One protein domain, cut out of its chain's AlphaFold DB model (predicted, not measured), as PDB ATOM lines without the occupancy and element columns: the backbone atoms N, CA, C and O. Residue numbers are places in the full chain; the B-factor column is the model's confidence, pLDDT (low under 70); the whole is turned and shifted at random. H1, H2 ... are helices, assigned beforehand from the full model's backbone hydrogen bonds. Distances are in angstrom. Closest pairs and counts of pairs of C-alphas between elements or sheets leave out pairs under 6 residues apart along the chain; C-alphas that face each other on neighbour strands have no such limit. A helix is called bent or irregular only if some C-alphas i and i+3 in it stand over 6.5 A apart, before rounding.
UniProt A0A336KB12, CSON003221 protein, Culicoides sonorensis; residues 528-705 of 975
ATOM      1  N   ARG A 528     429.508 431.639 644.938       94.25
ATOM      2  CA  ARG A 528     429.544 432.560 643.793       94.25
ATOM      3  C   ARG A 528     428.400 433.580 643.822       94.25
ATOM      4  O   ARG A 528     428.592 434.706 643.381       94.25
ATOM      5  N   LEU A 529     427.233 433.241 644.374       94.81
ATOM      6  CA  LEU A 529     426.168 434.223 644.600       94.81
ATOM      7  C   LEU A 529     426.568 435.262 645.657       94.81
ATOM      8  O   LEU A 529     426.359 436.448 645.439       94.81
ATOM      9  N   TRP A 530     427.149 434.857 646.787       95.81
ATOM     10  CA  TRP A 530     427.452 435.774 647.895       95.81
ATOM     11  C   TRP A 530     428.717 436.612 647.662       95.81
ATOM     12  O   TRP A 530     428.741 437.783 648.048       95.81
ATOM     13  N   PHE A 531     429.740 436.050 647.013       95.38
ATOM     14  CA  PHE A 531     431.061 436.678 646.850       95.38
ATOM     15  C   PHE A 531     431.420 437.016 645.389       95.38
ATOM     16  O   PHE A 531     432.408 437.703 645.147       95.38
ATOM     17  N   GLY A 532     430.606 436.613 644.406       92.81
ATOM     18  CA  GLY A 532     430.805 436.954 642.994       92.81
ATOM     19  C   GLY A 532     430.556 438.437 642.704       92.81
ATOM     20  O   GLY A 532     429.427 438.933 642.800       92.81
ATOM     21  N   THR A 533     431.619 439.155 642.344       91.56
ATOM     22  CA  THR A 533     431.609 440.606 642.088       91.56
ATOM     23  C   THR A 533     431.297 440.987 640.639       91.56
ATOM     24  O   THR A 533     431.057 442.167 640.374       91.56
ATOM     25  N   ALA A 534     431.309 440.038 639.693       91.69
ATOM     26  CA  ALA A 534     431.119 440.330 638.272       91.69
ATOM     27  C   ALA A 534     429.691 440.816 637.962       91.69
ATOM     28  O   ALA A 534     428.738 440.504 638.681       91.69
ATOM     29  N   LEU A 535     429.518 441.549 636.855       90.94
ATOM     30  CA  LEU A 535     428.201 442.044 636.432       90.94
ATOM     31  C   LEU A 535     427.194 440.898 636.231       90.94
ATOM     32  O   LEU A 535     426.053 441.000 636.680       90.94
ATOM     33  N   GLU A 536     427.636 439.779 635.650       92.62
ATOM     34  CA  GLU A 536     426.804 438.580 635.519       92.62
ATOM     35  C   GLU A 536     426.380 438.000 636.875       92.62
ATOM     36  O   GLU A 536     425.285 437.464 637.003       92.62
ATOM     37  N   ASP A 537     427.228 438.078 637.905       93.31
ATOM     38  CA  ASP A 537     426.904 437.537 639.227       93.31
ATOM     39  C   ASP A 537     425.854 438.418 639.913       93.31
ATOM     40  O   ASP A 537     424.910 437.900 640.508       93.31
ATOM     41  N   LYS A 538     425.940 439.746 639.746       92.62
ATOM     42  CA  LYS A 538     424.888 440.693 640.163       92.62
ATOM     43  C   LYS A 538     423.554 440.381 639.468       92.62
ATOM     44  O   LYS A 538     422.516 440.333 640.127       92.62
ATOM     45  N   GLN A 539     423.584 440.105 638.162       94.69
ATOM     46  CA  GLN A 539     422.404 439.691 637.390       94.69
ATOM     47  C   GLN A 539     421.850 438.337 637.863       94.69
ATOM     48  O   GLN A 539     420.650 438.225 638.106       94.69
ATOM     49  N   ARG A 540     422.699 437.319 638.066       96.38
ATOM     50  CA  ARG A 540     422.282 435.982 638.530       96.38
ATOM     51  C   ARG A 540     421.727 435.997 639.956       96.38
ATOM     52  O   ARG A 540     420.765 435.279 640.212       96.38
ATOM     53  N   ARG A 541     422.246 436.841 640.859       97.00
ATOM     54  CA  ARG A 541     421.639 437.079 642.184       97.00
ATOM     55  C   ARG A 541     420.226 437.644 642.077       97.00
ATOM     56  O   ARG A 541     419.315 437.133 642.727       97.00
ATOM     57  N   MET A 542     420.033 438.667 641.239       97.06
ATOM     58  CA  MET A 542     418.711 439.260 641.018       97.06
ATOM     59  C   MET A 542     417.748 438.240 640.398       97.06
ATOM     60  O   MET A 542     416.668 438.024 640.942       97.06
ATOM     61  N   LYS A 543     418.172 437.529 639.344       97.62
ATOM     62  CA  LYS A 543     417.398 436.444 638.720       97.62
ATOM     63  C   LYS A 543     417.015 435.362 639.732       97.62
ATOM     64  O   LYS A 543     415.879 434.904 639.720       97.62
ATOM     65  N   ALA A 544     417.913 434.964 640.636       98.25
ATOM     66  CA  ALA A 544     417.619 433.960 641.661       98.25
ATOM     67  C   ALA A 544     416.551 434.442 642.660       98.25
ATOM     68  O   ALA A 544     415.600 433.712 642.937       98.25
ATOM     69  N   PHE A 545     416.648 435.688 643.140       98.44
ATOM     70  CA  PHE A 545     415.614 436.304 643.981       98.44
ATOM     71  C   PHE A 545     414.258 436.381 643.259       98.44
ATOM     72  O   PHE A 545     413.244 435.937 643.801       98.44
ATOM     73  N   LEU A 546     414.241 436.864 642.013       98.12
ATOM     74  CA  LEU A 546     413.023 436.941 641.208       98.12
ATOM     75  C   LEU A 546     412.440 435.553 640.898       98.12
ATOM     76  O   LEU A 546     411.225 435.388 640.973       98.12
ATOM     77  N   THR A 547     413.273 434.538 640.640       97.81
ATOM     78  CA  THR A 547     412.830 433.146 640.427       97.81
ATOM     79  C   THR A 547     412.106 432.613 641.668       97.81
ATOM     80  O   THR A 547     410.989 432.107 641.553       97.81
ATOM     81  N   ILE A 548     412.686 432.788 642.865       98.31
ATOM     82  CA  ILE A 548     412.061 432.378 644.137       98.31
ATOM     83  C   ILE A 548     410.696 433.055 644.325       98.31
ATOM     84  O   ILE A 548     409.732 432.409 644.737       98.31
ATOM     85  N   MET A 549     410.607 434.341 643.977       97.81
ATOM     86  CA  MET A 549     409.392 435.148 644.096       97.81
ATOM     87  C   MET A 549     408.451 435.063 642.875       97.81
ATOM     88  O   MET A 549     407.550 435.891 642.759       97.81
ATOM     89  N   ARG A 550     408.628 434.100 641.953       96.12
ATOM     90  CA  ARG A 550     407.802 433.934 640.726       96.12
ATOM     91  C   ARG A 550     407.679 435.226 639.881       96.12
ATOM     92  O   ARG A 550     406.641 435.521 639.294       96.12
ATOM     93  N   SER A 551     408.752 436.013 639.856       97.06
ATOM     94  CA  SER A 551     408.796 437.425 639.445       97.06
ATOM     95  C   SER A 551     409.866 437.747 638.390       97.06
ATOM     96  O   SER A 551     410.225 438.908 638.218       97.06
ATOM     97  N   ASP A 552     410.419 436.739 637.715       95.81
ATOM     98  CA  ASP A 552     411.497 436.904 636.727       95.81
ATOM     99  C   ASP A 552     410.941 437.339 635.357       95.81
ATOM    100  O   ASP A 552     410.944 436.564 634.404       95.81
ATOM    101  N   THR A 553     410.404 438.564 635.284       95.88
ATOM    102  CA  THR A 553     409.803 439.146 634.068       95.88
ATOM    103  C   THR A 553     410.383 440.529 633.718       95.88
ATOM    104  O   THR A 553     410.916 441.219 634.598       95.88
ATOM    105  N   PRO A 554     410.316 440.970 632.442       94.00
ATOM    106  CA  PRO A 554     410.965 442.204 631.989       94.00
ATOM    107  C   PRO A 554     410.529 443.489 632.707       94.00
ATOM    108  O   PRO A 554     411.381 444.337 633.000       94.00
ATOM    109  N   LEU A 555     409.237 443.673 633.014       96.69
ATOM    110  CA  LEU A 555     408.769 444.917 633.639       96.69
ATOM    111  C   LEU A 555     409.132 445.017 635.127       96.69
ATOM    112  O   LEU A 555     409.239 446.130 635.644       96.69
ATOM    113  N   MET A 556     409.395 443.895 635.804       97.00
ATOM    114  CA  MET A 556     409.745 443.873 637.232       97.00
ATOM    115  C   MET A 556     411.083 444.560 637.544       97.00
ATOM    116  O   MET A 556     411.254 445.102 638.634       97.00
ATOM    117  N   LEU A 557     412.018 444.615 636.587       95.00
ATOM    118  CA  LEU A 557     413.270 445.379 636.716       95.00
ATOM    119  C   LEU A 557     413.211 446.771 636.063       95.00
ATOM    120  O   LEU A 557     414.165 447.550 636.165       95.00
ATOM    121  N   ASN A 558     412.094 447.124 635.421       96.31
ATOM    122  CA  ASN A 558     411.926 448.410 634.759       96.31
ATOM    123  C   ASN A 558     411.484 449.492 635.759       96.31
ATOM    124  O   ASN A 558     410.322 449.567 636.158       96.31
ATOM    125  N   LYS A 559     412.408 450.397 636.107       94.88
ATOM    126  CA  LYS A 559     412.195 451.489 637.080       94.88
ATOM    127  C   LYS A 559     411.036 452.440 636.738       94.88
ATOM    128  O   LYS A 559     410.542 453.115 637.636       94.88
ATOM    129  N   ASN A 560     410.590 452.486 635.478       95.75
ATOM    130  CA  ASN A 560     409.431 453.281 635.048       95.75
ATOM    131  C   ASN A 560     408.076 452.636 635.406       95.75
ATOM    132  O   ASN A 560     407.042 453.299 635.294       95.75
ATOM    133  N   TYR A 561     408.094 451.363 635.816       97.69
ATOM    134  CA  TYR A 561     406.936 450.562 636.217       97.69
ATOM    135  C   TYR A 561     407.035 450.162 637.693       97.69
ATOM    136  O   TYR A 561     406.099 450.399 638.454       97.69
ATOM    137  N   VAL A 562     408.186 449.622 638.114       97.94
ATOM    138  CA  VAL A 562     408.455 449.183 639.490       97.94
ATOM    139  C   VAL A 562     409.611 450.001 640.086       97.94
ATOM    140  O   VAL A 562     410.782 449.727 639.813       97.94
ATOM    141  N   PRO A 563     409.323 451.021 640.918       96.12
ATOM    142  CA  PRO A 563     410.342 451.709 641.703       96.12
ATOM    143  C   PRO A 563     411.088 450.728 642.617       96.12
ATOM    144  O   PRO A 563     410.477 449.865 643.238       96.12
ATOM    145  N   GLN A 564     412.409 450.878 642.757       94.00
ATOM    146  CA  GLN A 564     413.256 449.878 643.430       94.00
ATOM    147  C   GLN A 564     412.867 449.605 644.901       94.00
ATOM    148  O   GLN A 564     412.982 448.476 645.365       94.00
ATOM    149  N   HIS A 565     412.350 450.612 645.616       95.12
ATOM    150  CA  HIS A 565     411.845 450.477 646.993       95.12
ATOM    151  C   HIS A 565     410.465 449.794 647.092       95.12
ATOM    152  O   HIS A 565     410.019 449.471 648.187       95.12
ATOM    153  N   LEU A 566     409.799 449.559 645.956       97.81
ATOM    154  CA  LEU A 566     408.529 448.839 645.837       97.81
ATOM    155  C   LEU A 566     408.697 447.446 645.200       97.81
ATOM    156  O   LEU A 566     407.704 446.746 645.020       97.81
ATOM    157  N   LEU A 567     409.918 446.998 644.868       98.06
ATOM    158  CA  LEU A 567     410.101 445.684 644.237       98.06
ATOM    159  C   LEU A 567     409.679 444.531 645.163       98.06
ATOM    160  O   LEU A 567     409.099 443.559 644.694       98.06
ATOM    161  N   VAL A 568     409.876 444.655 646.482       98.25
ATOM    162  CA  VAL A 568     409.381 443.656 647.451       98.25
ATOM    163  C   VAL A 568     407.848 443.602 647.465       98.25
ATOM    164  O   VAL A 568     407.290 442.509 647.424       98.25
ATOM    165  N   LEU A 569     407.165 444.755 647.441       98.50
ATOM    166  CA  LEU A 569     405.707 444.831 647.279       98.50
ATOM    167  C   LEU A 569     405.268 444.124 645.987       98.50
ATOM    168  O   LEU A 569     404.404 443.252 646.036       98.50
ATOM    169  N   ALA A 570     405.888 444.464 644.851       98.56
ATOM    170  CA  ALA A 570     405.558 443.885 643.551       98.56
ATOM    171  C   ALA A 570     405.740 442.358 643.547       98.56
ATOM    172  O   ALA A 570     404.824 441.629 643.174       98.56
ATOM    173  N   CYS A 571     406.885 441.869 644.038       98.56
ATOM    174  CA  CYS A 571     407.202 440.445 644.123       98.56
ATOM    175  C   CYS A 571     406.232 439.663 645.016       98.56
ATOM    176  O   CYS A 571     405.857 438.544 644.679       98.56
ATOM    177  N   VAL A 572     405.816 440.229 646.153       98.56
ATOM    178  CA  VAL A 572     404.889 439.552 647.070       98.56
ATOM    179  C   VAL A 572     403.466 439.535 646.511       98.56
ATOM    180  O   VAL A 572     402.834 438.481 646.525       98.56
ATOM    181  N   LEU A 573     402.973 440.652 645.965       98.25
ATOM    182  CA  LEU A 573     401.662 440.691 645.304       98.25
ATOM    183  C   LEU A 573     401.616 439.712 644.123       98.25
ATOM    184  O   LEU A 573     400.682 438.916 644.017       98.25
ATOM    185  N   ARG A 574     402.668 439.705 643.296       97.31
ATOM    186  CA  ARG A 574     402.815 438.774 642.176       97.31
ATOM    187  C   ARG A 574     402.840 437.317 642.637       97.31
ATOM    188  O   ARG A 574     402.108 436.515 642.073       97.31
ATOM    189  N   TYR A 575     403.602 436.971 643.679       97.56
ATOM    190  CA  TYR A 575     403.623 435.608 644.229       97.56
ATOM    191  C   TYR A 575     402.244 435.169 644.756       97.56
ATOM    192  O   TYR A 575     401.878 434.006 644.593       97.56
ATOM    193  N   ILE A 576     401.464 436.079 645.361       96.62
ATOM    194  CA  ILE A 576     400.114 435.764 645.861       96.62
ATOM    195  C   ILE A 576     399.129 435.478 644.712       96.62
ATOM    196  O   ILE A 576     398.287 434.591 644.843       96.62
ATOM    197  N   ILE A 577     399.240 436.203 643.594       95.38
ATOM    198  CA  ILE A 577     398.381 436.030 642.407       95.38
ATOM    199  C   ILE A 577     398.823 434.815 641.581       95.38
ATOM    200  O   ILE A 577     397.988 434.005 641.186       95.38
ATOM    201  N   ALA A 578     400.132 434.631 641.386       93.00
ATOM    202  CA  ALA A 578     400.744 433.506 640.677       93.00
ATOM    203  C   ALA A 578     400.764 432.209 641.514       93.00
ATOM    204  O   ALA A 578     401.778 431.500 641.570       93.00
ATOM    205  N   ASN A 579     399.662 431.900 642.204       88.50
ATOM    206  CA  ASN A 579     399.491 430.660 642.947       88.50
ATOM    207  C   ASN A 579     398.671 429.632 642.142       88.50
ATOM    208  O   ASN A 579     397.460 429.808 642.010       88.50
ATOM    209  N   PRO A 580     399.282 428.532 641.658       81.38
ATOM    210  CA  PRO A 580     398.609 427.595 640.757       81.38
ATOM    211  C   PRO A 580     397.507 426.769 641.436       81.38
ATOM    212  O   PRO A 580     396.610 426.286 640.758       81.38
ATOM    213  N   GLU A 581     397.555 426.597 642.761       82.56
ATOM    214  CA  GLU A 581     396.556 425.804 643.492       82.56
ATOM    215  C   GLU A 581     395.212 426.530 643.628       82.56
ATOM    216  O   GLU A 581     394.159 425.892 643.672       82.56
ATOM    217  N   ARG A 582     395.245 427.863 643.770       79.62
ATOM    218  CA  ARG A 582     394.069 428.693 644.059       79.62
ATOM    219  C   ARG A 582     394.383 430.183 643.950       79.62
ATOM    220  O   ARG A 582     395.317 430.654 644.598       79.62
ATOM    221  N   SER A 583     393.516 430.930 643.270       83.69
ATOM    222  CA  SER A 583     393.520 432.394 643.327       83.69
ATOM    223  C   SER A 583     392.921 432.905 644.645       83.69
ATOM    224  O   SER A 583     391.845 432.466 645.058       83.69
ATOM    225  N   ILE A 584     393.639 433.803 645.329       88.06
ATOM    226  CA  ILE A 584     393.299 434.296 646.681       88.06
ATOM    227  C   ILE A 584     392.894 435.776 646.672       88.06
ATOM    228  O   ILE A 584     392.079 436.187 647.499       88.06
ATOM    229  N   MET A 585     393.448 436.581 645.761       91.50
ATOM    230  CA  MET A 585     393.311 438.042 645.727       91.50
ATOM    231  C   MET A 585     392.508 438.490 644.499       91.50
ATOM    232  O   MET A 585     392.783 438.055 643.385       91.50
ATOM    233  N   THR A 586     391.539 439.382 644.695       91.69
ATOM    234  CA  THR A 586     390.784 440.026 643.608       91.69
ATOM    235  C   THR A 586     391.517 441.260 643.071       91.69
ATOM    236  O   THR A 586     392.339 441.863 643.765       91.69
ATOM    237  N   GLY A 587     391.170 441.715 641.861       92.31
ATOM    238  CA  GLY A 587     391.706 442.970 641.311       92.31
ATOM    239  C   GLY A 587     391.433 444.201 642.194       92.31
ATOM    240  O   GLY A 587     392.286 445.075 642.307       92.31
ATOM    241  N   ILE A 588     390.290 444.224 642.892       92.44
ATOM    242  CA  ILE A 588     389.865 445.297 643.815       92.44
ATOM    243  C   ILE A 588     390.739 445.359 645.084       92.44
ATOM    244  O   ILE A 588     390.939 446.430 645.667       92.44
ATOM    245  N   GLU A 589     391.283 444.221 645.512       95.31
ATOM    246  CA  GLU A 589     392.212 444.123 646.645       95.31
ATOM    247  C   GLU A 589     393.651 444.415 646.230       95.31
ATOM    248  O   GLU A 589     394.369 445.091 646.965       95.31
ATOM    249  N   LEU A 590     394.048 443.974 645.032       96.81
ATOM    250  CA  LEU A 590     395.315 444.357 644.417       96.81
ATOM    251  C   LEU A 590     395.416 445.884 644.289       96.81
ATOM    252  O   LEU A 590     396.407 446.472 644.724       96.81
ATOM    253  N   ASP A 591     394.368 446.536 643.782       96.25
ATOM    254  CA  ASP A 591     394.313 447.997 643.685       96.25
ATOM    255  C   ASP A 591     394.375 448.660 645.070       96.25
ATOM    256  O   ASP A 591     395.089 449.646 645.243       96.25
ATOM    257  N   ALA A 592     393.728 448.091 646.094       96.88
ATOM    258  CA  ALA A 592     393.845 448.589 647.466       96.88
ATOM    259  C   ALA A 592     395.281 448.492 648.022       96.88
ATOM    260  O   ALA A 592     395.740 449.435 648.673       96.88
ATOM    261  N   PHE A 593     396.015 447.406 647.750       98.25
ATOM    262  CA  PHE A 593     397.432 447.284 648.120       98.25
ATOM    263  C   PHE A 593     398.308 448.308 647.382       98.25
ATOM    264  O   PHE A 593     399.074 449.030 648.021       98.25
ATOM    265  N   ILE A 594     398.187 448.410 646.053       98.38
ATOM    266  CA  ILE A 594     399.039 449.300 645.248       98.38
ATOM    267  C   ILE A 594     398.751 450.774 645.583       98.38
ATOM    268  O   ILE A 594     399.681 451.546 645.815       98.38
ATOM    269  N   VAL A 595     397.480 451.175 645.701       97.94
ATOM    270  CA  VAL A 595     397.112 452.552 646.080       97.94
ATOM    271  C   VAL A 595     397.553 452.890 647.509       97.94
ATOM    272  O   VAL A 595     397.913 454.036 647.771       97.94
ATOM    273  N   THR A 596     397.604 451.918 648.428       97.19
ATOM    274  CA  THR A 596     398.190 452.134 649.767       97.19
ATOM    275  C   THR A 596     399.671 452.499 649.676       97.19
ATOM    276  O   THR A 596     400.102 453.440 650.339       97.19
ATOM    277  N   ALA A 597     400.432 451.808 648.823       97.88
ATOM    278  CA  ALA A 597     401.864 452.044 648.649       97.88
ATOM    279  C   ALA A 597     402.195 453.396 647.995       97.88
ATOM    280  O   ALA A 597     403.180 454.031 648.360       97.88
ATOM    281  N   PHE A 598     401.371 453.853 647.046       97.12
ATOM    282  CA  PHE A 598     401.561 455.144 646.370       97.12
ATOM    283  C   PHE A 598     400.864 456.333 647.058       97.12
ATOM    284  O   PHE A 598     401.032 457.470 646.615       97.12
ATOM    285  N   SER A 599     400.083 456.115 648.124       95.38
ATOM    286  CA  SER A 599     399.379 457.197 648.820       95.38
ATOM    287  C   SER A 599     400.346 458.107 649.582       95.38
ATOM    288  O   SER A 599     401.147 457.652 650.398       95.38
ATOM    289  N   SER A 600     400.195 459.422 649.410       92.00
ATOM    290  CA  SER A 600     400.931 460.437 650.178       92.00
ATOM    291  C   SER A 600     400.706 460.347 651.694       92.00
ATOM    292  O   SER A 600     401.537 460.824 652.464       92.00
ATOM    293  N   GLN A 601     399.621 459.702 652.138       94.00
ATOM    294  CA  GLN A 601     399.328 459.501 653.558       94.00
ATOM    295  C   GLN A 601     400.108 458.339 654.193       94.00
ATOM    296  O   GLN A 601     400.128 458.239 655.417       94.00
ATOM    297  N   LEU A 602     400.787 457.488 653.411       94.25
ATOM    298  CA  LEU A 602     401.562 456.349 653.927       94.25
ATOM    299  C   LEU A 602     402.664 456.780 654.909       94.25
ATOM    300  O   LEU A 602     402.890 456.118 655.922       94.25
ATOM    301  N   VAL A 603     403.332 457.897 654.613       92.56
ATOM    302  CA  VAL A 603     404.395 458.490 655.447       92.56
ATOM    303  C   VAL A 603     403.861 459.468 656.501       92.56
ATOM    304  O   VAL A 603     404.618 459.936 657.350       92.56
ATOM    305  N   ASN A 604     402.563 459.785 656.469       93.44
ATOM    306  CA  ASN A 604     401.936 460.736 657.379       93.44
ATOM    307  C   ASN A 604     401.517 460.030 658.679       93.44
ATOM    308  O   ASN A 604     400.408 459.498 658.806       93.44
ATOM    309  N   VAL A 605     402.436 459.995 659.650       89.94
ATOM    310  CA  VAL A 605     402.213 459.306 660.930       89.94
ATOM    311  C   VAL A 605     401.097 459.962 661.747       89.94
ATOM    312  O   VAL A 605     400.322 459.248 662.380       89.94
ATOM    313  N   ASP A 606     400.945 461.287 661.682       89.81
ATOM    314  CA  ASP A 606     399.883 461.996 662.405       89.81
ATOM    315  C   ASP A 606     398.498 461.628 661.845       89.81
ATOM    316  O   ASP A 606     397.616 461.205 662.595       89.81
ATOM    317  N   PHE A 607     398.332 461.653 660.515       91.19
ATOM    318  CA  PHE A 607     397.096 461.202 659.863       91.19
ATOM    319  C   PHE A 607     396.794 459.723 660.142       91.19
ATOM    320  O   PHE A 607     395.672 459.381 660.515       91.19
ATOM    321  N   THR A 608     397.775 458.826 659.992       88.38
ATOM    322  CA  THR A 608     397.552 457.386 660.230       88.38
ATOM    323  C   THR A 608     397.295 457.072 661.709       88.38
ATOM    324  O   THR A 608     396.536 456.147 662.017       88.38
ATOM    325  N   GLN A 609     397.821 457.874 662.638       84.50
ATOM    326  CA  GLN A 609     397.477 457.822 664.057       84.50
ATOM    327  C   GLN A 609     396.023 458.253 664.310       84.50
ATOM    328  O   GLN A 609     395.279 457.474 664.912       84.50
ATOM    329  N   GLU A 610     395.612 459.439 663.848       87.44
ATOM    330  CA  GLU A 610     394.284 460.021 664.118       87.44
ATOM    331  C   GLU A 610     393.132 459.369 663.338       87.44
ATOM    332  O   GLU A 610     391.994 459.367 663.809       87.44
ATOM    333  N   MET A 611     393.412 458.777 662.172       88.38
ATOM    334  CA  MET A 611     392.442 458.035 661.361       88.38
ATOM    335  C   MET A 611     391.665 457.013 662.209       88.38
ATOM    336  O   MET A 611     392.255 456.245 662.966       88.38
ATOM    337  N   VAL A 612     390.344 456.935 662.045       86.88
ATOM    338  CA  VAL A 612     389.505 455.921 662.706       86.88
ATOM    339  C   VAL A 612     388.915 455.005 661.644       86.88
ATOM    340  O   VAL A 612     388.203 455.462 660.752       86.88
ATOM    341  N   LEU A 613     389.202 453.703 661.731       87.31
ATOM    342  CA  LEU A 613     388.597 452.723 660.832       87.31
ATOM    343  C   LEU A 613     387.112 452.540 661.188       87.31
ATOM    344  O   LEU A 613     386.815 452.156 662.319       87.31
ATOM    345  N   PRO A 614     386.173 452.750 660.244       83.31
ATOM    346  CA  PRO A 614     384.745 452.556 660.500       83.31
ATOM    347  C   PRO A 614     384.360 451.072 660.606       83.31
ATOM    348  O   PRO A 614     383.286 450.754 661.103       83.31
ATOM    349  N   SER A 615     385.202 450.171 660.089       86.88
ATOM    350  CA  SER A 615     385.146 448.726 660.320       86.88
ATOM    351  C   SER A 615     386.484 448.075 659.940       86.88
ATOM    352  O   SER A 615     387.115 448.467 658.957       86.88
ATOM    353  N   VAL A 616     386.906 447.070 660.706       91.25
ATOM    354  CA  VAL A 616     388.009 446.148 660.403       91.25
ATOM    355  C   VAL A 616     387.400 444.886 659.795       91.25
ATOM    356  O   VAL A 616     386.529 444.265 660.402       91.25
ATOM    357  N   HIS A 617     387.833 444.505 658.593       89.06
ATOM    358  CA  HIS A 617     387.272 443.364 657.867       89.06
ATOM    359  C   HIS A 617     388.189 442.147 657.978       89.06
ATOM    360  O   HIS A 617     389.378 442.227 657.679       89.06
ATOM    361  N   LEU A 618     387.618 440.997 658.339       91.56
ATOM    362  CA  LEU A 618     388.357 439.749 658.557       91.56
ATOM    363  C   LEU A 618     389.197 439.314 657.337       91.56
ATOM    364  O   LEU A 618     390.344 438.907 657.489       91.56
ATOM    365  N   ARG A 619     388.666 439.476 656.118       92.44
ATOM    366  CA  ARG A 619     389.399 439.184 654.874       92.44
ATOM    367  C   ARG A 619     390.583 440.139 654.647       92.44
ATOM    368  O   ARG A 619     391.640 439.698 654.213       92.44
ATOM    369  N   GLY A 620     390.457 441.412 655.038       93.94
ATOM    370  CA  GLY A 620     391.568 442.374 655.034       93.94
ATOM    371  C   GLY A 620     392.681 442.000 656.021       93.94
ATOM    372  O   GLY A 620     393.858 442.112 655.689       93.94
ATOM    373  N   VAL A 621     392.319 441.477 657.197       94.94
ATOM    374  CA  VAL A 621     393.263 440.956 658.204       94.94
ATOM    375  C   VAL A 621     394.057 439.761 657.665       94.94
ATOM    376  O   VAL A 621     395.283 439.736 657.797       94.94
ATOM    377  N   TYR A 622     393.402 438.800 657.003       94.94
ATOM    378  CA  TYR A 622     394.099 437.656 656.400       94.94
ATOM    379  C   TYR A 622     394.959 438.053 655.197       94.94
ATOM    380  O   TYR A 622     396.112 437.632 655.129       94.94
ATOM    381  N   LEU A 623     394.466 438.914 654.296       95.62
ATOM    382  CA  LEU A 623     395.263 439.450 653.184       95.62
ATOM    383  C   LEU A 623     396.523 440.160 653.686       95.62
ATOM    384  O   LEU A 623     397.612 439.906 653.178       95.62
ATOM    385  N   ALA A 624     396.400 441.007 654.709       96.75
ATOM    386  CA  ALA A 624     397.532 441.726 655.279       96.75
ATOM    387  C   ALA A 624     398.517 440.797 656.019       96.75
ATOM    388  O   ALA A 624     399.728 440.987 655.927       96.75
ATOM    389  N   THR A 625     398.021 439.755 656.695       96.00
ATOM    390  CA  THR A 625     398.855 438.732 657.358       96.00
ATOM    391  C   THR A 625     399.621 437.877 656.341       96.00
ATOM    392  O   THR A 625     400.825 437.662 656.499       96.00
ATOM    393  N   LEU A 626     398.949 437.446 655.266       96.25
ATOM    394  CA  LEU A 626     399.539 436.712 654.144       96.25
ATOM    395  C   LEU A 626     400.581 437.567 653.410       96.25
ATOM    396  O   LEU A 626     401.677 437.086 653.122       96.25
ATOM    397  N   PHE A 627     400.269 438.839 653.150       97.94
ATOM    398  CA  PHE A 627     401.187 439.800 652.537       97.94
ATOM    399  C   PHE A 627     402.439 440.016 653.395       97.94
ATOM    400  O   PHE A 627     403.556 439.856 652.909       97.94
ATOM    401  N   MET A 628     402.285 440.290 654.693       97.88
ATOM    402  CA  MET A 628     403.426 440.537 655.579       97.88
ATOM    403  C   MET A 628     404.306 439.297 655.813       97.88
ATOM    404  O   MET A 628     405.522 439.442 655.933       97.88
ATOM    405  N   GLN A 629     403.756 438.074 655.798       97.38
ATOM    406  CA  GLN A 629     404.598 436.862 655.768       97.38
ATOM    407  C   GLN A 629     405.318 436.697 654.415       97.38
ATOM    408  O   GLN A 629     406.434 436.176 654.361       97.38
ATOM    409  N   GLY A 630     404.725 437.185 653.325       97.88
ATOM    410  CA  GLY A 630     405.390 437.295 652.029       97.88
ATOM    411  C   GLY A 630     406.579 438.252 652.061       97.88
ATOM    412  O   GLY A 630     407.630 437.919 651.523       97.88
ATOM    413  N   VAL A 631     406.466 439.385 652.764       98.38
ATOM    414  CA  VAL A 631     407.582 440.326 652.982       98.38
ATOM    415  C   VAL A 631     408.730 439.655 653.749       98.38
ATOM    416  O   VAL A 631     409.871 439.721 653.295       98.38
ATOM    417  N   GLU A 632     408.450 438.927 654.838       97.00
ATOM    418  CA  GLU A 632     409.473 438.129 655.549       97.00
ATOM    419  C   GLU A 632     410.085 437.027 654.667       97.00
ATOM    420  O   GLU A 632     411.272 436.723 654.776       97.00
ATOM    421  N   THR A 633     409.289 436.416 653.784       98.19
ATOM    422  CA  THR A 633     409.755 435.382 652.843       98.19
ATOM    423  C   THR A 633     410.664 435.987 651.769       98.19
ATOM    424  O   THR A 633     411.709 435.418 651.461       98.19
ATOM    425  N   ALA A 634     410.324 437.168 651.247       98.31
ATOM    426  CA  ALA A 634     411.135 437.903 650.281       98.31
ATOM    427  C   ALA A 634     412.451 438.409 650.897       98.31
ATOM    428  O   ALA A 634     413.494 438.340 650.251       98.31
ATOM    429  N   GLN A 635     412.442 438.864 652.152       97.00
ATOM    430  CA  GLN A 635     413.669 439.249 652.860       97.00
ATOM    431  C   GLN A 635     414.598 438.044 653.081       97.00
ATOM    432  O   GLN A 635     415.789 438.123 652.781       97.00
ATOM    433  N   MET A 636     414.052 436.894 653.486       97.62
ATOM    434  CA  MET A 636     414.816 435.646 653.594       97.62
ATOM    435  C   MET A 636     415.369 435.175 652.231       97.62
ATOM    436  O   MET A 636     416.513 434.723 652.152       97.62
ATOM    437  N   ALA A 637     414.597 435.329 651.146       98.38
ATOM    438  CA  ALA A 637     415.043 435.044 649.781       98.38
ATOM    439  C   ALA A 637     416.183 435.973 649.330       98.38
ATOM    440  O   ALA A 637     417.145 435.519 648.714       98.38
ATOM    441  N   ASN A 638     416.094 437.267 649.652       97.69
ATOM    442  CA  ASN A 638     417.120 438.259 649.343       97.69
ATOM    443  C   ASN A 638     418.464 437.886 649.983       97.69
ATOM    444  O   ASN A 638     419.487 437.858 649.302       97.69
ATOM    445  N   ASP A 639     418.456 437.522 651.265       97.12
ATOM    446  CA  ASP A 639     419.672 437.130 651.981       97.12
ATOM    447  C   ASP A 639     420.239 435.796 651.469       97.12
ATOM    448  O   ASP A 639     421.449 435.689 651.248       97.12
ATOM    449  N   ALA A 640     419.384 434.804 651.183       97.62
ATOM    450  CA  ALA A 640     419.804 433.547 650.555       97.62
ATOM    451  C   ALA A 640     420.478 433.772 649.185       97.62
ATOM    452  O   ALA A 640     421.476 433.122 648.871       97.62
ATOM    453  N   CYS A 641     419.987 434.738 648.401       97.19
ATOM    454  CA  CYS A 641     420.517 435.116 647.089       97.19
ATOM    455  C   CYS A 641     421.711 436.088 647.124       97.19
ATOM    456  O   CYS A 641     422.063 436.634 646.082       97.19
ATOM    457  N   GLY A 642     422.351 436.335 648.273       94.94
ATOM    458  CA  GLY A 642     423.519 437.226 648.338       94.94
ATOM    459  C   GLY A 642     423.167 438.716 648.236       94.94
ATOM    460  O   GLY A 642     423.922 439.498 647.650       94.94
ATOM    461  N   VAL A 643     422.013 439.097 648.794       94.94
ATOM    462  CA  VAL A 643     421.521 440.476 648.965       94.94
ATOM    463  C   VAL A 643     421.547 441.274 647.642       94.94
ATOM    464  O   VAL A 643     422.307 442.238 647.521       94.94
ATOM    465  N   PRO A 644     420.759 440.881 646.614       95.38
ATOM    466  CA  PRO A 644     420.572 441.676 645.395       95.38
ATOM    467  C   PRO A 644     419.805 442.990 645.633       95.38
ATOM    468  O   PRO A 644     419.952 443.926 644.848       95.38
ATOM    469  N   LEU A 645     419.013 443.086 646.707       94.31
ATOM    470  CA  LEU A 645     418.374 444.320 647.164       94.31
ATOM    471  C   LEU A 645     418.997 444.803 648.482       94.31
ATOM    472  O   LEU A 645     419.094 444.017 649.430       94.31
ATOM    473  N   PRO A 646     419.377 446.093 648.593       92.50
ATOM    474  CA  PRO A 646     419.823 446.670 649.856       92.50
ATOM    475  C   PRO A 646     418.753 446.522 650.941       92.50
ATOM    476  O   PRO A 646     417.594 446.869 650.717       92.50
ATOM    477  N   TRP A 647     419.150 446.092 652.143       89.44
ATOM    478  CA  TRP A 647     418.240 445.915 653.288       89.44
ATOM    479  C   TRP A 647     417.440 447.180 653.640       89.44
ATOM    480  O   TRP A 647     416.379 447.093 654.248       89.44
ATOM    481  N   SER A 648     417.933 448.368 653.271       90.06
ATOM    482  CA  SER A 648     417.230 449.638 653.457       90.06
ATOM    483  C   SER A 648     415.972 449.752 652.591       90.06
ATOM    484  O   SER A 648     415.043 450.435 653.005       90.06
ATOM    485  N   MET A 649     415.916 449.058 651.447       92.50
ATOM    486  CA  MET A 649     414.819 449.072 650.467       92.50
ATOM    487  C   MET A 649     413.789 447.948 650.658       92.50
ATOM    488  O   MET A 649     412.780 447.928 649.962       92.50
ATOM    489  N   THR A 650     414.015 447.004 651.579       94.81
ATOM    490  CA  THR A 650     413.147 445.824 651.761       94.81
ATOM    491  C   THR A 650     412.114 445.970 652.885       94.81
ATOM    492  O   THR A 650     411.379 445.023 653.161       94.81
ATOM    493  N   ASN A 651     412.074 447.114 653.575       95.94
ATOM    494  CA  ASN A 651     411.305 447.304 654.812       95.94
ATOM    495  C   ASN A 651     409.853 447.750 654.552       95.94
ATOM    496  O   ASN A 651     409.631 448.604 653.693       95.94
ATOM    497  N   PRO A 652     408.865 447.264 655.330       96.62
ATOM    498  CA  PRO A 652     407.447 447.472 655.027       96.62
ATOM    499  C   PRO A 652     406.979 448.928 655.136       96.62
ATOM    500  O   PRO A 652     406.057 449.317 654.429       96.62
ATOM    501  N   TRP A 653     407.638 449.772 655.939       96.06
ATOM    502  CA  TRP A 653     407.306 451.202 656.048       96.06
ATOM    503  C   TRP A 653     407.479 451.994 654.740       96.06
ATOM    504  O   TRP A 653     406.955 453.096 654.614       96.06
ATOM    505  N   LEU A 654     408.169 451.433 653.743       96.81
ATOM    506  CA  LEU A 654     408.311 452.036 652.417       96.81
ATOM    507  C   LEU A 654     407.075 451.858 651.526       96.81
ATOM    508  O   LEU A 654     406.967 452.551 650.518       96.81
ATOM    509  N   PHE A 655     406.191 450.904 651.844       97.38
ATOM    510  CA  PHE A 655     405.132 450.470 650.926       97.38
ATOM    511  C   PHE A 655     403.830 449.982 651.582       97.38
ATOM    512  O   PHE A 655     402.873 449.690 650.868       97.38
ATOM    513  N   PHE A 656     403.758 449.864 652.911       97.44
ATOM    514  CA  PHE A 656     402.577 449.336 653.592       97.44
ATOM    515  C   PHE A 656     402.306 450.004 654.945       97.44
ATOM    516  O   PHE A 656     403.179 450.114 655.806       97.44
ATOM    517  N   ASP A 657     401.042 450.363 655.154       95.00
ATOM    518  CA  ASP A 657     400.439 450.571 656.466       95.00
ATOM    519  C   ASP A 657     399.087 449.853 656.460       95.00
ATOM    520  O   ASP A 657     398.232 450.105 655.610       95.00
ATOM    521  N   GLY A 658     398.899 448.926 657.395       94.31
ATOM    522  CA  GLY A 658     397.732 448.056 657.454       94.31
ATOM    523  C   GLY A 658     396.426 448.799 657.734       94.31
ATOM    524  O   GLY A 658     395.355 448.355 657.312       94.31
ATOM    525  N   LYS A 659     396.490 449.946 658.415       92.50
ATOM    526  CA  LYS A 659     395.328 450.780 658.730       92.50
ATOM    527  C   LYS A 659     394.914 451.592 657.501       92.50
ATOM    528  O   LYS A 659     393.734 451.614 657.158       92.50
ATOM    529  N   LEU A 660     395.882 452.173 656.788       94.75
ATOM    530  CA  LEU A 660     395.659 452.828 655.496       94.75
ATOM    531  C   LEU A 660     395.141 451.833 654.444       94.75
ATOM    532  O   LEU A 660     394.174 452.136 653.744       94.75
ATOM    533  N   PHE A 661     395.690 450.615 654.419       96.38
ATOM    534  CA  PHE A 661     395.196 449.508 653.598       96.38
ATOM    535  C   PHE A 661     393.734 449.168 653.895       96.38
ATOM    536  O   PHE A 661     392.935 449.083 652.970       96.38
ATOM    537  N   HIS A 662     393.335 449.051 655.165       94.88
ATOM    538  CA  HIS A 662     391.935 448.784 655.513       94.88
ATOM    539  C   HIS A 662     390.983 449.922 655.105       94.88
ATOM    540  O   HIS A 662     389.834 449.650 654.749       94.88
ATOM    541  N   MET A 663     391.448 451.178 655.092       93.50
ATOM    542  CA  MET A 663     390.682 452.298 654.535       93.50
ATOM    543  C   MET A 663     390.543 452.176 653.010       93.50
ATOM    544  O   MET A 663     389.421 452.188 652.504       93.50
ATOM    545  N   LYS A 664     391.652 452.000 652.277       94.81
ATOM    546  CA  LYS A 664     391.640 451.882 650.808       94.81
ATOM    547  C   LYS A 664     390.898 450.633 650.321       94.81
ATOM    548  O   LYS A 664     390.164 450.728 649.346       94.81
ATOM    549  N   LEU A 665     390.972 449.517 651.045       94.81
ATOM    550  CA  LEU A 665     390.186 448.304 650.794       94.81
ATOM    551  C   LEU A 665     388.680 448.525 651.006       94.81
ATOM    552  O   LEU A 665     387.862 447.975 650.272       94.81
ATOM    553  N   LYS A 666     388.280 449.350 651.985       92.81
ATOM    554  CA  LYS A 666     386.869 449.734 652.131       92.81
ATOM    555  C   LYS A 666     386.424 450.660 650.997       92.81
ATOM    556  O   LYS A 666     385.325 450.481 650.482       92.81
ATOM    557  N   MET A 667     387.275 451.605 650.589       92.38
ATOM    558  CA  MET A 667     387.007 452.494 649.454       92.38
ATOM    559  C   MET A 667     386.878 451.716 648.141       92.38
ATOM    560  O   MET A 667     385.915 451.942 647.420       92.38
ATOM    561  N   SER A 668     387.764 450.761 647.840       91.56
ATOM    562  CA  SER A 668     387.744 450.026 646.565       91.56
ATOM    563  C   SER A 668     386.504 449.136 646.370       91.56
ATOM    564  O   SER A 668     386.169 448.803 645.241       91.56
ATOM    565  N   ASN A 669     385.765 448.830 647.445       88.00
ATOM    566  CA  ASN A 669     384.458 448.156 647.403       88.00
ATOM    567  C   ASN A 669     383.251 449.116 647.250       88.00
ATOM    568  O   ASN A 669     382.110 448.661 647.173       88.00
ATOM    569  N   MET A 670     383.471 450.434 647.258       88.75
ATOM    570  CA  MET A 670     382.432 451.477 647.149       88.75
ATOM    571  C   MET A 670     382.624 452.385 645.929       88.75
ATOM    572  O   MET A 670     381.658 452.925 645.393       88.75
ATOM    573  N   VAL A 671     383.881 452.575 645.537       90.00
ATOM    574  CA  VAL A 671     384.348 453.459 644.475       90.00
ATOM    575  C   VAL A 671     384.122 452.834 643.099       90.00
ATOM    576  O   VAL A 671     384.284 451.632 642.907       90.00
ATOM    577  N   SER A 672     383.774 453.672 642.123       83.50
ATOM    578  CA  SER A 672     383.413 453.230 640.768       83.50
ATOM    579  C   SER A 672     384.598 453.070 639.808       83.50
ATOM    580  O   SER A 672     384.462 452.434 638.765       83.50
ATOM    581  N   ASN A 673     385.744 453.688 640.110       89.62
ATOM    582  CA  ASN A 673     386.874 453.814 639.189       89.62
ATOM    583  C   ASN A 673     388.208 454.045 639.928       89.62
ATOM    584  O   ASN A 673     388.241 454.576 641.037       89.62
ATOM    585  N   LEU A 674     389.333 453.698 639.295       92.31
ATOM    586  CA  LEU A 674     390.657 453.776 639.930       92.31
ATOM    587  C   LEU A 674     391.087 455.209 640.303       92.31
ATOM    588  O   LEU A 674     391.825 455.387 641.273       92.31
ATOM    589  N   ARG A 675     390.619 456.238 639.582       93.19
ATOM    590  CA  ARG A 675     390.963 457.647 639.846       93.19
ATOM    591  C   ARG A 675     390.420 458.116 641.197       93.19
ATOM    592  O   ARG A 675     391.180 458.653 641.997       93.19
ATOM    593  N   GLU A 676     389.147 457.849 641.463       92.75
ATOM    594  CA  GLU A 676     388.476 458.154 642.731       92.75
ATOM    595  C   GLU A 676     389.143 457.400 643.907       92.75
ATOM    596  O   GLU A 676     389.323 457.956 644.991       92.75
ATOM    597  N   LEU A 677     389.628 456.169 643.684       93.50
ATOM    598  CA  LEU A 677     390.402 455.417 644.685       93.50
ATOM    599  C   LEU A 677     391.785 456.048 644.946       93.50
ATOM    600  O   LEU A 677     392.270 456.013 646.079       93.50
ATOM    601  N   CYS A 678     392.393 456.662 643.927       94.75
ATOM    602  CA  CYS A 678     393.645 457.427 644.000       94.75
ATOM    603  C   CYS A 678     393.460 458.876 644.501       94.75
ATOM    604  O   CYS A 678     394.321 459.717 644.249       94.75
ATOM    605  N   ASP A 679     392.356 459.179 645.195       91.69
ATOM    606  CA  ASP A 679     392.041 460.513 645.737       91.69
ATOM    607  C   ASP A 679     391.987 461.613 644.646       91.69
ATOM    608  O   ASP A 679     392.389 462.753 644.867       91.69
ATOM    609  N   ASP A 680     391.529 461.240 643.442       92.19
ATOM    610  CA  ASP A 680     391.508 462.031 642.198       92.19
ATOM    611  C   ASP A 680     392.883 462.472 641.641       92.19
ATOM    612  O   ASP A 680     392.966 463.189 640.639       92.19
ATOM    613  N   LEU A 681     393.988 461.983 642.213       93.06
ATOM    614  CA  LEU A 681     395.349 462.333 641.800       93.06
ATOM    615  C   LEU A 681     395.805 461.509 640.582       93.06
ATOM    616  O   LEU A 681     396.322 460.398 640.703       93.06
ATOM    617  N   VAL A 682     395.656 462.086 639.384       94.56
ATOM    618  CA  VAL A 682     396.002 461.449 638.094       94.56
ATOM    619  C   VAL A 682     397.465 460.975 638.034       94.56
ATOM    620  O   VAL A 682     397.729 459.873 637.558       94.56
ATOM    621  N   ASP A 683     398.414 461.731 638.596       94.94
ATOM    622  CA  ASP A 683     399.834 461.338 638.656       94.94
ATOM    623  C   ASP A 683     400.105 460.115 639.547       94.94
ATOM    624  O   ASP A 683     401.156 459.482 639.424       94.94
ATOM    625  N   ILE A 684     399.199 459.804 640.478       94.75
ATOM    626  CA  ILE A 684     399.232 458.576 641.280       94.75
ATOM    627  C   ILE A 684     398.563 457.452 640.493       94.75
ATOM    628  O   ILE A 684     399.177 456.404 640.321       94.75
ATOM    629  N   MET A 685     397.375 457.696 639.930       96.56
ATOM    630  CA  MET A 685     396.643 456.745 639.081       96.56
ATOM    631  C   MET A 685     397.536 456.159 637.970       96.56
ATOM    632  O   MET A 685     397.666 454.943 637.867       96.56
ATOM    633  N   LEU A 686     398.259 457.003 637.224       96.88
ATOM    634  CA  LEU A 686     399.172 456.570 636.154       96.88
ATOM    635  C   LEU A 686     400.375 455.745 636.657       96.88
ATOM    636  O   LEU A 686     400.924 454.936 635.908       96.88
ATOM    637  N   LYS A 687     400.815 455.935 637.909       97.00
ATOM    638  CA  LYS A 687     401.870 455.108 638.531       97.00
ATOM    639  C   LYS A 687     401.309 453.768 638.994       97.00
ATOM    640  O   LYS A 687     401.943 452.743 638.762       97.00
ATOM    641  N   VAL A 688     400.112 453.778 639.582       97.50
ATOM    642  CA  VAL A 688     399.373 452.582 640.007       97.50
ATOM    643  C   VAL A 688     399.087 451.674 638.805       97.50
ATOM    644  O   VAL A 688     399.376 450.486 638.879       97.50
ATOM    645  N   GLU A 689     398.632 452.220 637.673       97.19
ATOM    646  CA  GLU A 689     398.397 451.466 636.429       97.19
ATOM    647  C   GLU A 689     399.676 450.818 635.876       97.19
ATOM    648  O   GLU A 689     399.678 449.631 635.544       97.19
ATOM    649  N   ARG A 690     400.794 451.558 635.819       98.06
ATOM    650  CA  ARG A 690     402.091 451.007 635.381       98.06
ATOM    651  C   ARG A 690     402.586 449.911 636.323       98.06
ATOM    652  O   ARG A 690     403.003 448.853 635.861       98.06
ATOM    653  N   PHE A 691     402.502 450.137 637.631       98.50
ATOM    654  CA  PHE A 691     402.909 449.161 638.637       98.50
ATOM    655  C   PHE A 691     402.053 447.888 638.562       98.50
ATOM    656  O   PHE A 691     402.591 446.783 638.522       98.50
ATOM    657  N   LYS A 692     400.728 448.036 638.442       97.88
ATOM    658  CA  LYS A 692     399.775 446.936 638.239       97.88
ATOM    659  C   LYS A 692     400.110 446.127 636.985       97.88
ATOM    660  O   LYS A 692     400.164 444.904 637.065       97.88
ATOM    661  N   LYS A 693     400.422 446.791 635.864       97.62
ATOM    662  CA  LYS A 693     400.827 446.120 634.616       97.62
ATOM    663  C   LYS A 693     402.105 445.280 634.768       97.62
ATOM    664  O   LYS A 693     402.185 444.222 634.158       97.62
ATOM    665  N   ALA A 694     403.074 445.707 635.579       98.00
ATOM    666  CA  ALA A 694     404.261 444.894 635.866       98.00
ATOM    667  C   ALA A 694     403.959 443.717 636.808       98.00
ATOM    668  O   ALA A 694     404.412 442.601 636.569       98.00
ATOM    669  N   VAL A 695     403.145 443.931 637.848       97.81
ATOM    670  CA  VAL A 695     402.727 442.852 638.762       97.81
ATOM    671  C   VAL A 695     401.957 441.754 638.019       97.81
ATOM    672  O   VAL A 695     402.178 440.577 638.302       97.81
ATOM    673  N   LEU A 696     401.104 442.122 637.056       97.12
ATOM    674  CA  LEU A 696     400.228 441.213 636.305       97.12
ATOM    675  C   LEU A 696     400.809 440.664 634.988       97.12
ATOM    676  O   LEU A 696     400.120 439.906 634.311       97.12
ATOM    677  N   GLU A 697     402.056 440.994 634.636       96.31
ATOM    678  CA  GLU A 697     402.732 440.521 633.413       96.31
ATOM    679  C   GLU A 697     402.603 438.985 633.275       96.31
ATOM    680  O   GLU A 697     402.956 438.249 634.196       96.31
ATOM    681  N   ASP A 698     402.020 438.493 632.182       94.50
ATOM    682  CA  ASP A 698     401.734 437.067 631.908       94.50
ATOM    683  C   ASP A 698     400.787 436.322 632.886       94.50
ATOM    684  O   ASP A 698     400.586 435.113 632.733       94.50
ATOM    685  N   ILE A 699     400.192 436.992 633.887       93.50
ATOM    686  CA  ILE A 699     399.360 436.350 634.934       93.50
ATOM    687  C   ILE A 699     398.009 437.030 635.216       93.50
ATOM    688  O   ILE A 699     397.320 436.632 636.155       93.50
ATOM    689  N   GLU A 700     397.601 438.042 634.447       90.94
ATOM    690  CA  GLU A 700     396.325 438.755 634.649       90.94
ATOM    691  C   GLU A 700     395.111 437.804 634.680       90.94
ATOM    692  O   GLU A 700     394.227 437.944 635.525       90.94
ATOM    693  N   GLN A 701     395.138 436.751 633.858       88.06
ATOM    694  CA  GLN A 701     394.152 435.667 633.802       88.06
ATOM    695  C   GLN A 701     394.069 434.786 635.067       88.06
ATOM    696  O   GLN A 701     393.178 433.945 635.162       88.06
ATOM    697  N   MET A 702     394.987 434.942 636.031       87.12
ATOM    698  CA  MET A 702     394.939 434.257 637.333       87.12
ATOM    699  C   MET A 702     394.148 435.044 638.388       87.12
ATOM    700  O   MET A 702     393.834 434.499 639.451       87.12
ATOM    701  N   LEU A 703     393.794 436.309 638.126       85.62
ATOM    702  CA  LEU A 703     392.835 437.036 638.957       85.62
ATOM    703  C   LEU A 703     391.418 436.470 638.752       85.62
ATOM    704  O   LEU A 703     391.036 436.148 637.626       85.62
ATOM    705  N   PRO A 704     390.593 436.379 639.810       81.88
ATOM    706  CA  PRO A 704     389.215 435.942 639.669       81.88
ATOM    707  C   PRO A 704     388.397 437.045 638.986       81.88
ATOM    708  O   PRO A 704     388.383 438.193 639.441       81.88
ATOM    709  N   LEU A 705     387.678 436.687 637.919       63.62
ATOM    710  CA  LEU A 705     386.666 437.559 637.319       63.62
ATOM    711  C   LEU A 705     385.633 437.932 638.390       63.62
ATOM    712  O   LEU A 705     385.067 437.060 639.048       63.62
TER     713      LEU A 705
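AT A GLANCE: This is residues 528 to 705 of the 975 residues of the protein "CSON003221 protein" of Culicoides sonorensis (UniProt A0A336KB12). A long helix, H7, runs along one side of an all-helix body and crosses H4, which lies in the middle between H7 and H10; next to it, H5 lies between H8 and H10. H1 and H2 make one end of the longest axis, and residues 641 to 657 fold back from the end of H7 to H8. The printed part has 178 residues with ten named helices, H1 to H10 in chain order, and no named strand. It is compact, with a radius of gyration of the C-alphas of 16.4 A and spans of 52 by 37 by 31 A.

HOW THE PARTS SIT: Start at H1, residues 528 to 531; it touches H2, residues 535 to 548, closest at the C-alphas of Leu 529 and Arg 541, 5.9 A apart. Residues 545 to 548 of H2 touch H7, residues 618 to 640, at a shallow tilt of 31 degrees, opposite ways; the closest C-alphas, of Phe 545 and Asn 638, are 5.9 A apart. H3, residues 554 to 557, only just touches H10, residues 682 to 695, with 3 pairs of C-alphas within 8 A, closest at Leu 555 and Ala 694, 5.0 A. Next find H4, residues 564 to 577, irregular where C-alphas 565 and 568 are 7.3 A apart; it touches H7 at a steep tilt of 60 degrees, closest at the C-alphas of Val 572 and Gly 630, 5.5 A. H10 is the hub, touching four helices, among them H4, closest at the C-alphas of Arg 574 and Val 695, 5.3 A. H5, residues 587 to 598, touches H8, residues 658 to 668, closest at the C-alphas of Ala 592 and Leu 665, 5.0 A, and H10, closest at those of Ile 594 and Val 688, 6.2 A. H6, residues 605 to 610, is close to H8 but not clearly touching, the closest C-alphas, of Thr 608 and Leu 660, being 6.8 A apart. H9, residues 674 to 677, only just touches H10, with 3 pairs of C-alphas within 8 A, closest at Arg 675 and Met 685, 5.8 A. In the backbones of H2, H5, H6, H7 and H8 every O i to N i+4 pair is within hydrogen-bond range, against 8 of 10 in H4 and 9 of 10 in H10; H1, H3 and H9 are too short for such a pair.

IN THESE COORDINATES: Find C-alpha 528 at (429.544, 432.560, 643.793), where H1 begins. H2 and H4 are each 20.3 A long from first to last C-alpha. H7 runs 33.0 A, from C-alpha 618 at (388.357, 439.749, 658.557) to C-alpha 640. H10, 19.8 A long, ends at C-alpha 695, (402.727, 442.852, 638.762).

THE WHOLE: The two C-alphas farthest apart, of Ala 534 and Pro 614, are 52.9 A apart. The printed part has no cut, and its one long link is the 17 residues from H7 to H8. The mean pLDDT of the printed part is 94.0; residue 705 alone is under 70.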